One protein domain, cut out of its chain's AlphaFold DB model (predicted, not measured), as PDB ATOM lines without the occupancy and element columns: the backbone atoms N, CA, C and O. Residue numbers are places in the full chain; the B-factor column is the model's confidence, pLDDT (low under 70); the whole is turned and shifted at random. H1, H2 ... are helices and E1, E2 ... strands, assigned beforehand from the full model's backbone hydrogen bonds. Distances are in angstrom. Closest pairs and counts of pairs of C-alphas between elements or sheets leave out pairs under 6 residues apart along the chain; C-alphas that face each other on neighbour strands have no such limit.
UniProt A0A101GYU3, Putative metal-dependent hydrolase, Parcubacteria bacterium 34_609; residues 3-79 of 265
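Overview. This is residues 3 to 79 of the 265 residues of the protein "Putative metal-dependent hydrolase" of Parcubacteria bacterium 34_609 (UniProt A0A101GYU3). The printed part is a loose rod with the strand hairpin E1 and E2 at one end and helix H3 at the other. Between these ends lie the short helices H1 and H2 and a long looping stretch, residues 28 to 49; no helix touches another. The printed part has 77 residues, with two named strands and three named helices in the order E1, E2, H1, H2, H3, and the sheet E1 - E2 is antiparallel. The class is mixed, helices and strands, though under half of the residues, 38 of 77, are in named elements. The radius of gyration of the C-alphas is 16.1 A, and the spans are 58 by 21 by 17 A.

Along the chain. E1, residues 7 to 10, begins at C-alpha 7 (25.218, 14.372, 40.878). E2 is residues 15 to 18, and H1 is residues 20 to 27, 10.4 A long. H2, residues 50 to 58, is 11.0 A long and begins at C-alpha 50 (32.406, -7.143, 36.367). H3, residues 66 to 78, is 18.0 A long and ends at C-alpha 78 (37.961, -27.108, 38.860).

Arrangement. E1 and E2 form a hairpin, antiparallel at 151 degrees, with N 8 and O 17 at 2.9 A and N 10 and O 15 at 2.8 A, within hydrogen-bond range. E1 and H1 are only just apart, at 8.2 A. H1 is apart from H2 and H3. H2 and H3 are close but not clearly touching; their closest C-alphas, of Cys 50 and Val 68, are 7.7 A apart. They run opposite ways at a shallow tilt of 33 degrees, only just short of steep. In H1, H2 and H3 every O i to N i+4 pair is within hydrogen-bond range.

Size, cuts and confidence. The two farthest C-alphas, of Lys 12 and Lys 78, are 57.9 A apart. The printed part has no cut. The link from H1 to H2, 22 residues, is long. Mean pLDDT of the printed part is 75.1; 22 residues are under 70, among them 44 to 56 and 74 to 79.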
ATOM      1  N   GLU A   3      23.438   5.852  34.435       70.75
ATOM      2  CA  GLU A   3      23.214   5.165  35.723       70.75
ATOM      3  C   GLU A   3      24.349   5.352  36.745       70.75
ATOM      4  O   GLU A   3      24.152   5.084  37.923       70.75
ATOM      5  N   LEU A   4      25.528   5.802  36.298       72.12
ATOM      6  CA  LEU A   4      26.667   6.117  37.166       72.12
ATOM      7  C   LEU A   4      26.753   7.615  37.495       72.12
ATOM      8  O   LEU A   4      27.656   8.025  38.218       72.12
ATOM      9  N   ILE A   5      25.842   8.436  36.964       80.69
ATOM     10  CA  ILE A   5      25.769   9.866  37.265       80.69
ATOM     11  C   ILE A   5      24.878  10.031  38.495       80.69
ATOM     12  O   ILE A   5      23.672   9.826  38.423       80.69
ATOM     13  N   TYR A   6      25.482  10.409  39.618       85.62
ATOM     14  CA  TYR A   6      24.807  10.574  40.910       85.62
ATOM     15  C   TYR A   6      24.863  12.014  41.428       85.62
ATOM     16  O   TYR A   6      24.582  12.284  42.591       85.62
ATOM     17  N   GLY A   7      25.243  12.954  40.568       87.44
ATOM     18  CA  GLY A   7      25.218  14.372  40.878       87.44
ATOM     19  C   GLY A   7      25.359  15.225  39.628       87.44
ATOM     20  O   GLY A   7      25.871  14.772  38.601       87.44
ATOM     21  N   LYS A   8      24.878  16.465  39.707       90.38
ATOM     22  CA  LYS A   8      25.010  17.467  38.646       90.38
ATOM     23  C   LYS A   8      25.618  18.733  39.217       90.38
ATOM     24  O   LYS A   8      25.171  19.233  40.245       90.38
ATOM     25  N   TYR A   9      26.625  19.253  38.530       90.31
ATOM     26  CA  TYR A   9      27.211  20.540  38.868       90.31
ATOM     27  C   TYR A   9      26.207  21.669  38.604       90.31
ATOM     28  O   TYR A   9      25.612  21.739  37.525       90.31
ATOM     29  N   ASN A  10      26.018  22.536  39.594       89.50
ATOM     30  CA  ASN A  10      25.218  23.743  39.515       89.50
ATOM     31  C   ASN A  10      26.154  24.966  39.459       89.50
ATOM     32  O   ASN A  10      26.706  25.354  40.489       89.50
ATOM     33  N   PRO A  11      26.309  25.606  38.288       88.44
ATOM     34  CA  PRO A  11      27.248  26.710  38.103       88.44
ATOM     35  C   PRO A  11      26.819  28.013  38.788       88.44
ATOM     36  O   PRO A  11      27.632  28.922  38.904       88.44
ATOM     37  N   LYS A  12      25.552  28.146  39.210       91.12
ATOM     38  CA  LYS A  12      25.083  29.352  39.913       91.12
ATOM     39  C   LYS A  12      25.572  29.401  41.354       91.12
ATOM     40  O   LYS A  12      25.876  30.478  41.851       91.12
ATOM     41  N   ASP A  13      25.639  28.231  41.978       89.62
ATOM     42  CA  ASP A  13      25.954  28.076  43.397       89.62
ATOM     43  C   ASP A  13      27.343  27.447  43.614       89.62
ATOM     44  O   ASP A  13      27.740  27.244  44.753       89.62
ATOM     45  N   ASP A  14      28.067  27.137  42.529       89.31
ATOM     46  CA  ASP A  14      29.372  26.453  42.494       89.31
ATOM     47  C   ASP A  14      29.422  25.144  43.309       89.31
ATOM     48  O   ASP A  14      30.383  24.832  44.009       89.31
ATOM     49  N   LEU A  15      28.347  24.353  43.233       88.00
ATOM     50  CA  LEU A  15      28.175  23.131  44.024       88.00
ATOM     51  C   LEU A  15      27.695  21.963  43.164       88.00
ATOM     52  O   LEU A  15      27.011  22.140  42.156       88.00
ATOM     53  N   ILE A  16      28.011  20.739  43.587       88.19
ATOM     54  CA  ILE A  16      27.424  19.522  43.016       88.19
ATOM     55  C   ILE A  16      26.153  19.195  43.797       88.19
ATOM     56  O   ILE A  16      26.196  18.968  45.003       88.19
ATOM     57  N   ILE A  17      25.021  19.139  43.099       89.44
ATOM     58  CA  ILE A  17      23.765  18.644  43.658       89.44
ATOM     59  C   ILE A  17      23.751  17.132  43.468       89.44
ATOM     60  O   ILE A  17      23.671  16.654  42.333       89.44
ATOM     61  N   TYR A  18      23.860  16.395  44.569       88.69
ATOM     62  CA  TYR A  18      23.835  14.937  44.568       88.69
ATOM     63  C   TYR A  18      22.404  14.394  44.503       88.69
ATOM     64  O   TYR A  18      21.484  14.934  45.113       88.69
ATOM     65  N   ASP A  19      22.235  13.308  43.758       89.06
ATOM     66  CA  ASP A  19      21.015  12.513  43.698       89.06
ATOM     67  C   ASP A  19      21.168  11.333  44.668       89.06
ATOM     68  O   ASP A  19      21.829  10.333  44.375       89.06
ATOM     69  N   GLU A  20      20.584  11.479  45.857       89.19
ATOM     70  CA  GLU A  20      20.636  10.484  46.933       89.19
ATOM     71  C   GLU A  20      20.081   9.118  46.509       89.19
ATOM     72  O   GLU A  20      20.576   8.073  46.947       89.19
ATOM     73  N   ASP A  21      19.081   9.091  45.628       85.88
ATOM     74  CA  ASP A  21      18.496   7.843  45.147       85.88
ATOM     75  C   ASP A  21      19.435   7.152  44.154       85.88
ATOM     76  O   ASP A  21      19.613   5.929  44.215       85.88
ATOM     77  N   ALA A  22      20.122   7.917  43.302       82.00
ATOM     78  CA  ALA A  22      21.184   7.394  42.446       82.00
ATOM     79  C   ALA A  22      22.366   6.846  43.270       82.00
ATOM     80  O   ALA A  22      22.843   5.743  42.987       82.00
ATOM     81  N   ILE A  23      22.795   7.546  44.329       81.56
ATOM     82  CA  ILE A  23      23.852   7.077  45.246       81.56
ATOM     83  C   ILE A  23      23.448   5.755  45.903       81.56
ATOM     84  O   ILE A  23      24.201   4.778  45.836       81.56
ATOM     85  N   LYS A  24      22.249   5.683  46.491       84.69
ATOM     86  CA  LYS A  24      21.738   4.453  47.118       84.69
ATOM     87  C   LYS A  24      21.666   3.308  46.118       84.69
ATOM     88  O   LYS A  24      22.051   2.184  46.441       84.69
ATOM     89  N   LYS A  25      21.226   3.577  44.887       82.69
ATOM     90  CA  LYS A  25      21.167   2.577  43.816       82.69
ATOM     91  C   LYS A  25      22.561   2.045  43.470       82.69
ATOM     92  O   LYS A  25      22.725   0.828  43.377       82.69
ATOM     93  N   ILE A  26      23.569   2.914  43.378       80.12
ATOM     94  CA  ILE A  26      24.975   2.530  43.172       80.12
ATOM     95  C   ILE A  26      25.505   1.685  44.334       80.12
ATOM     96  O   ILE A  26      26.022   0.589  44.111       80.12
ATOM     97  N   GLN A  27      25.305   2.134  45.572       80.25
ATOM     98  CA  GLN A  27      25.746   1.432  46.782       80.25
ATOM     99  C   GLN A  27      25.032   0.088  46.996       80.25
ATOM    100  O   GLN A  27      25.597  -0.844  47.574       80.25
ATOM    101  N   SER A  28      23.794  -0.045  46.512       80.06
ATOM    102  CA  SER A  28      23.009  -1.278  46.628       80.06
ATOM    103  C   SER A  28      23.513  -2.412  45.735       80.06
ATOM    104  O   SER A  28      23.131  -3.572  45.938       80.06
ATOM    105  N   ARG A  29      24.375  -2.105  44.755       75.50
ATOM    106  CA  ARG A  29      24.859  -3.089  43.795       75.50
ATOM    107  C   ARG A  29      25.909  -4.005  44.415       75.50
ATOM    108  O   ARG A  29      27.115  -3.811  44.286       75.50
ATOM    109  N   LYS A  30      25.411  -5.083  45.004       75.75
ATOM    110  CA  LYS A  30      26.181  -6.229  45.486       75.75
ATOM    111  C   LYS A  30      25.805  -7.449  44.661       75.75
ATOM    112  O   LYS A  30      24.661  -7.565  44.224       75.75
ATOM    113  N   ALA A  31      26.737  -8.383  44.487       73.06
ATOM    114  CA  ALA A  31      26.446  -9.637  43.796       73.06
ATOM    115  C   ALA A  31      25.259 -10.379  44.454       73.06
ATOM    116  O   ALA A  31      24.429 -10.952  43.755       73.06
ATOM    117  N   SER A  32      25.106 -10.268  45.780       76.06
ATOM    118  CA  SER A  32      23.972 -10.819  46.540       76.06
ATOM    119  C   SER A  32      22.609 -10.221  46.172       76.06
ATOM    120  O   SER A  32      21.586 -10.860  46.382       76.06
ATOM    121  N   ASN A  33      22.586  -9.010  45.614       80.56
ATOM    122  CA  ASN A  33      21.366  -8.265  45.298       80.56
ATOM    123  C   ASN A  33      21.049  -8.268  43.795       80.56
ATOM    124  O   ASN A  33      20.051  -7.691  43.368       80.56
ATOM    125  N   MET A  34      21.895  -8.891  42.969       82.19
ATOM    126  CA  MET A  34      21.710  -8.930  41.521       82.19
ATOM    127  C   MET A  34      20.876 -10.151  41.102       82.19
ATOM    128  O   MET A  34      21.234 -11.271  41.474       82.19
ATOM    129  N   PRO A  35      19.832  -9.993  40.257       79.81
ATOM    130  CA  PRO A  35      18.947 -11.092  39.851       79.81
ATOM    131  C   PRO A  35      19.673 -12.313  39.270       79.81
ATOM    132  O   PRO A  35      19.303 -13.443  39.566       79.81
ATOM    133  N   HIS A  36      20.733 -12.087  38.488       76.62
ATOM    134  CA  HIS A  36      21.526 -13.148  37.855       76.62
ATOM    135  C   HIS A  36      22.616 -13.748  38.756       76.62
ATOM    136  O   HIS A  36      23.216 -14.761  38.398       76.62
ATOM    137  N   CYS A  37      22.921 -13.111  39.886       80.12
ATOM    138  CA  CYS A  37      24.046 -13.490  40.739       80.12
ATOM    139  C   CYS A  37      23.596 -14.071  42.078       80.12
ATOM    140  O   CYS A  37      24.295 -14.931  42.601       80.12
ATOM    141  N   LYS A  38      22.438 -13.654  42.603       81.44
ATOM    142  CA  LYS A  38      21.935 -14.077  43.917       81.44
ATOM    143  C   LYS A  38      21.784 -15.600  44.064       81.44
ATOM    144  O   LYS A  38      22.051 -16.123  45.133       81.44
ATOM    145  N   GLU A  39      21.447 -16.301  42.976       81.44
ATOM    146  CA  GLU A  39      21.308 -17.770  42.942       81.44
ATOM    147  C   GLU A  39      22.592 -18.485  42.466       81.44
ATOM    148  O   GLU A  39      22.605 -19.689  42.215       81.44
ATOM    149  N   CYS A  40      23.689 -17.751  42.250       75.69
ATOM    150  CA  CYS A  40      24.922 -18.333  41.733       75.69
ATOM    151  C   CYS A  40      25.632 -19.135  42.832       75.69
ATOM    152  O   CYS A  40      26.011 -18.579  43.860       75.69
ATOM    153  N   LYS A  41      25.908 -20.422  42.586       77.00
ATOM    154  CA  LYS A  41      26.561 -21.327  43.556       77.00
ATOM    155  C   LYS A  41      27.929 -20.844  44.058       77.00
ATOM    156  O   LYS A  41      28.362 -21.233  45.132       77.00
ATOM    157  N   VAL A  42      28.598 -19.983  43.291       71.81
ATOM    158  CA  VAL A  42      29.941 -19.458  43.594       71.81
ATOM    159  C   VAL A  42      29.904 -17.990  44.029       71.81
ATOM    160  O   VAL A  42      30.928 -17.314  44.019       71.81
ATOM    161  N   LEU A  43      28.722 -17.476  44.395       72.12
ATOM    162  CA  LEU A  43      28.477 -16.074  44.745       72.12
ATOM    163  C   LEU A  43      29.480 -15.530  45.771       72.12
ATOM    164  O   LEU A  43      30.031 -14.452  45.565       72.12
ATOM    165  N   TYR A  44      29.750 -16.286  46.837       63.84
ATOM    166  CA  TYR A  44      30.664 -15.878  47.912       63.84
ATOM    167  C   TYR A  44      32.140 -15.852  47.498       63.84
ATOM    168  O   TYR A  44      32.943 -15.176  48.139       63.84
ATOM    169  N   ASN A  45      32.481 -16.546  46.413       63.41
ATOM    170  CA  ASN A  45      33.827 -16.592  45.841       63.41
ATOM    171  C   ASN A  45      33.968 -15.643  44.639       63.41
ATOM    172  O   ASN A  45      35.054 -15.474  44.089       63.41
ATOM    173  N   CYS A  46      32.872 -15.010  44.217       64.88
ATOM    174  CA  CYS A  46      32.855 -14.074  43.107       64.88
ATOM    175  C   CYS A  46      33.289 -12.683  43.589       64.88
ATOM    176  O   CYS A  46      32.553 -12.003  44.300       64.88
ATOM    177  N   ALA A  47      34.456 -12.212  43.139       56.12
ATOM    178  CA  ALA A  47      35.006 -10.898  43.496       56.12
ATOM    179  C   ALA A  47      34.256  -9.695  42.878       56.12
ATOM    180  O   ALA A  47      34.694  -8.556  43.006       56.12
ATOM    181  N   GLY A  48      33.144  -9.915  42.163       59.59
ATOM    182  CA  GLY A  48      32.272  -8.838  41.673       59.59
ATOM    183  C   GLY A  48      32.903  -7.869  40.659       59.59
ATOM    184  O   GLY A  48      32.279  -6.860  40.324       59.59
ATOM    185  N   ALA A  49      34.092  -8.184  40.132       58.41
ATOM    186  CA  ALA A  49      34.917  -7.309  39.289       58.41
ATOM    187  C   ALA A  49      34.255  -6.876  37.964       58.41
ATOM    188  O   ALA A  49      34.735  -5.974  37.286       58.41
ATOM    189  N   CYS A  50      33.114  -7.464  37.600       66.19
ATOM    190  CA  CYS A  50      32.406  -7.143  36.367       66.19
ATOM    191  C   CYS A  50      31.729  -5.761  36.357       66.19
ATOM    192  O   CYS A  50      31.236  -5.377  35.306       66.19
ATOM    193  N   LEU A  51      31.672  -5.015  37.471       63.97
ATOM    194  CA  LEU A  51      30.963  -3.723  37.558       63.97
ATOM    195  C   LEU A  51      31.388  -2.717  36.484       63.97
ATOM    196  O   LEU A  51      30.573  -2.342  35.641       63.97
ATOM    197  N   GLY A  52      32.642  -2.265  36.541       61.12
ATOM    198  CA  GLY A  52      33.118  -1.174  35.691       61.12
ATOM    199  C   GLY A  52      33.064  -1.554  34.216       61.12
ATOM    200  O   GLY A  52      32.585  -0.791  33.381       61.12
ATOM    201  N   GLU A  53      33.461  -2.783  33.902       64.44
ATOM    202  CA  GLU A  53      33.489  -3.242  32.521       64.44
ATOM    203  C   GLU A  53      32.097  -3.574  31.955       64.44
ATOM    204  O   GLU A  53      31.833  -3.286  30.791       64.44
ATOM    205  N   ALA A  54      31.181  -4.146  32.748       65.38
ATOM    206  CA  ALA A  54      29.813  -4.404  32.290       65.38
ATOM    207  C   ALA A  54      29.039  -3.100  32.065       65.38
ATOM    208  O   ALA A  54      28.264  -3.017  31.113       65.38
ATOM    209  N   ALA A  55      29.277  -2.074  32.890       69.50
ATOM    210  CA  ALA A  55      28.686  -0.753  32.697       69.50
ATOM    211  C   ALA A  55      29.167  -0.087  31.398       69.50
ATOM    212  O   ALA A  55      28.356   0.519  30.693       69.50
ATOM    213  N   ASN A  56      30.452  -0.237  31.065       68.06
ATOM    214  CA  ASN A  56      31.028   0.289  29.828       68.06
ATOM    215  C   ASN A  56      30.501  -0.433  28.582       68.06
ATOM    216  O   ASN A  56      30.133   0.221  27.612       68.06
ATOM    217  N   GLU A  57      30.418  -1.765  28.605       71.69
ATOM    218  CA  GLU A  57      30.029  -2.544  27.419       71.69
ATOM    219  C   GLU A  57      28.519  -2.644  27.209       71.69
ATOM    220  O   GLU A  57      28.045  -2.619  26.076       71.69
ATOM    221  N   LYS A  58      27.746  -2.785  28.289       69.81
ATOM    222  CA  LYS A  58      26.294  -3.024  28.217       69.81
ATOM    223  C   LYS A  58      25.467  -1.784  28.525       69.81
ATOM    224  O   LYS A  58      24.242  -1.851  28.527       69.81
ATOM    225  N   GLY A  59      26.121  -0.669  28.847       72.25
ATOM    226  CA  GLY A  59      25.470   0.595  29.178       72.25
ATOM    227  C   GLY A  59      24.720   0.607  30.512       72.25
ATOM    228  O   GLY A  59      24.222   1.673  30.887       72.25
ATOM    229  N   SER A  60      24.675  -0.523  31.230       77.62
ATOM    230  CA  SER A  60      24.018  -0.667  32.526       77.62
ATOM    231  C   SER A  60      24.955  -1.236  33.577       77.62
ATOM    232  O   SER A  60      25.657  -2.224  33.350       77.62
ATOM    233  N   MET A  61      24.890  -0.657  34.773       75.00
ATOM    234  CA  MET A  61      25.621  -1.178  35.922       75.00
ATOM    235  C   MET A  61      25.109  -2.564  36.338       75.00
ATOM    236  O   MET A  61      25.895  -3.369  36.815       75.00
ATOM    237  N   PHE A  62      23.846  -2.930  36.094       77.56
ATOM    238  CA  PHE A  62      23.288  -4.240  36.482       77.56
ATOM    239  C   PHE A  62      23.587  -5.377  35.491       77.56
ATOM    240  O   PHE A  62      23.143  -6.509  35.687       77.56
ATOM    241  N   GLY A  63      24.368  -5.103  34.445       75.88
ATOM    242  CA  GLY A  63      24.841  -6.121  33.518       75.88
ATOM    243  C   GLY A  63      25.848  -7.093  34.145       75.88
ATOM    244  O   GLY A  63      26.544  -6.780  35.112       75.88
ATOM    245  N   ILE A  64      25.948  -8.278  33.540       75.62
ATOM    246  CA  ILE A  64      27.014  -9.261  33.792       75.62
ATOM    247  C   ILE A  64      27.901  -9.407  32.556       75.62
ATOM    248  O   ILE A  64      27.434  -9.188  31.435       75.62
ATOM    249  N   LYS A  65      29.137  -9.872  32.742       77.31
ATOM    250  CA  LYS A  65      30.009 -10.353  31.663       77.31
ATOM    251  C   LYS A  65      29.919 -11.879  31.566       77.31
ATOM    252  O   LYS A  65      30.466 -12.542  32.445       77.31
ATOM    253  N   PRO A  66      29.233 -12.444  30.553       77.19
ATOM    254  CA  PRO A  66      28.985 -13.885  30.482       77.19
ATOM    255  C   PRO A  66      30.276 -14.706  30.510       77.19
ATOM    256  O   PRO A  66      30.410 -15.567  31.368       77.19
ATOM    257  N   ASN A  67      31.261 -14.337  29.689       74.31
ATOM    258  CA  ASN A  67      32.525 -15.067  29.541       74.31
ATOM    259  C   ASN A  67      33.356 -15.063  30.839       74.31
ATOM    260  O   ASN A  67      33.913 -16.078  31.239       74.31
ATOM    261  N   VAL A  68      33.399 -13.925  31.542       71.56
ATOM    262  CA  VAL A  68      34.077 -13.809  32.848       71.56
ATOM    263  C   VAL A  68      33.338 -14.630  33.906       71.56
ATOM    264  O   VAL A  68      33.953 -15.292  34.733       71.56
ATOM    265  N   CYS A  69      32.005 -14.608  33.876       75.12
ATOM    266  CA  CYS A  69      31.182 -15.375  34.801       75.12
ATOM    267  C   CYS A  69      31.344 -16.888  34.590       75.12
ATOM    268  O   CYS A  69      31.426 -17.634  35.562       75.12
ATOM    269  N   GLU A  70      31.427 -17.328  33.337       76.25
ATOM    270  CA  GLU A  70      31.701 -18.712  32.952       76.25
ATOM    271  C   GLU A  70      33.096 -19.155  33.398       76.25
ATOM    272  O   GLU A  70      33.213 -20.185  34.055       76.25
ATOM    273  N   ALA A  71      34.128 -18.338  33.171       66.75
ATOM    274  CA  ALA A  71      35.481 -18.620  33.648       66.75
ATOM    275  C   ALA A  71      35.554 -18.737  35.182       66.75
ATOM    276  O   ALA A  71      36.178 -19.660  35.695       66.75
ATOM    277  N   ILE A  72      34.881 -17.852  35.927       67.25
ATOM    278  CA  ILE A  72      34.823 -17.920  37.399       67.25
ATOM    279  C   ILE A  72      34.117 -19.196  37.870       67.25
ATOM    280  O   ILE A  72      34.577 -19.827  38.818       67.25
ATOM    281  N   ARG A  73      33.011 -19.593  37.226       71.81
ATOM    282  CA  ARG A  73      32.307 -20.843  37.559       71.81
ATOM    283  C   ARG A  73      33.162 -22.062  37.246       71.81
ATOM    284  O   ARG A  73      33.300 -22.917  38.108       71.81
ATOM    285  N   TYR A  74      33.790 -22.090  36.074       65.62
ATOM    286  CA  TYR A  74      34.710 -23.150  35.680       65.62
ATOM    287  C   TYR A  74      35.879 -23.273  36.663       65.62
ATOM    288  O   TYR A  74      36.167 -24.361  37.145       65.62
ATOM    289  N   LEU A  75      36.521 -22.159  37.024       55.19
ATOM    290  CA  LEU A  75      37.594 -22.162  38.014       55.19
ATOM    291  C   LEU A  75      37.095 -22.624  39.379       55.19
ATOM    292  O   LEU A  75      37.765 -23.420  40.006       55.19
ATOM    293  N   ALA A  76      35.917 -22.210  39.834       61.69
ATOM    294  CA  ALA A  76      35.367 -22.688  41.099       61.69
ATOM    295  C   ALA A  76      34.953 -24.176  41.080       61.69
ATOM    296  O   ALA A  76      34.961 -24.814  42.125       61.69
ATOM    297  N   GLU A  77      34.597 -24.727  39.916       57.94
ATOM    298  CA  GLU A  77      34.314 -26.157  39.726       57.94
ATOM    299  C   GLU A  77      35.587 -27.007  39.599       57.94
ATOM    300  O   GLU A  77      35.562 -28.202  39.885       57.94
ATOM    301  N   LYS A  78      36.688 -26.417  39.120       48.97
ATOM    302  CA  LYS A  78      37.961 -27.108  38.860       48.97
ATOM    303  C   LYS A  78      39.036 -26.839  39.899       48.97
ATOM    304  O   LYS A  78      39.987 -27.608  39.987       48.97
ATOM    305  N   MET A  79      38.907 -25.762  40.664       44.75
ATOM    306  CA  MET A  79      39.722 -25.527  41.840       44.75
ATOM    307  C   MET A  79      39.218 -26.461  42.933       44.75
ATOM    308  O   MET A  79      38.033 -26.406  43.273       44.75
TER     309      MET A  79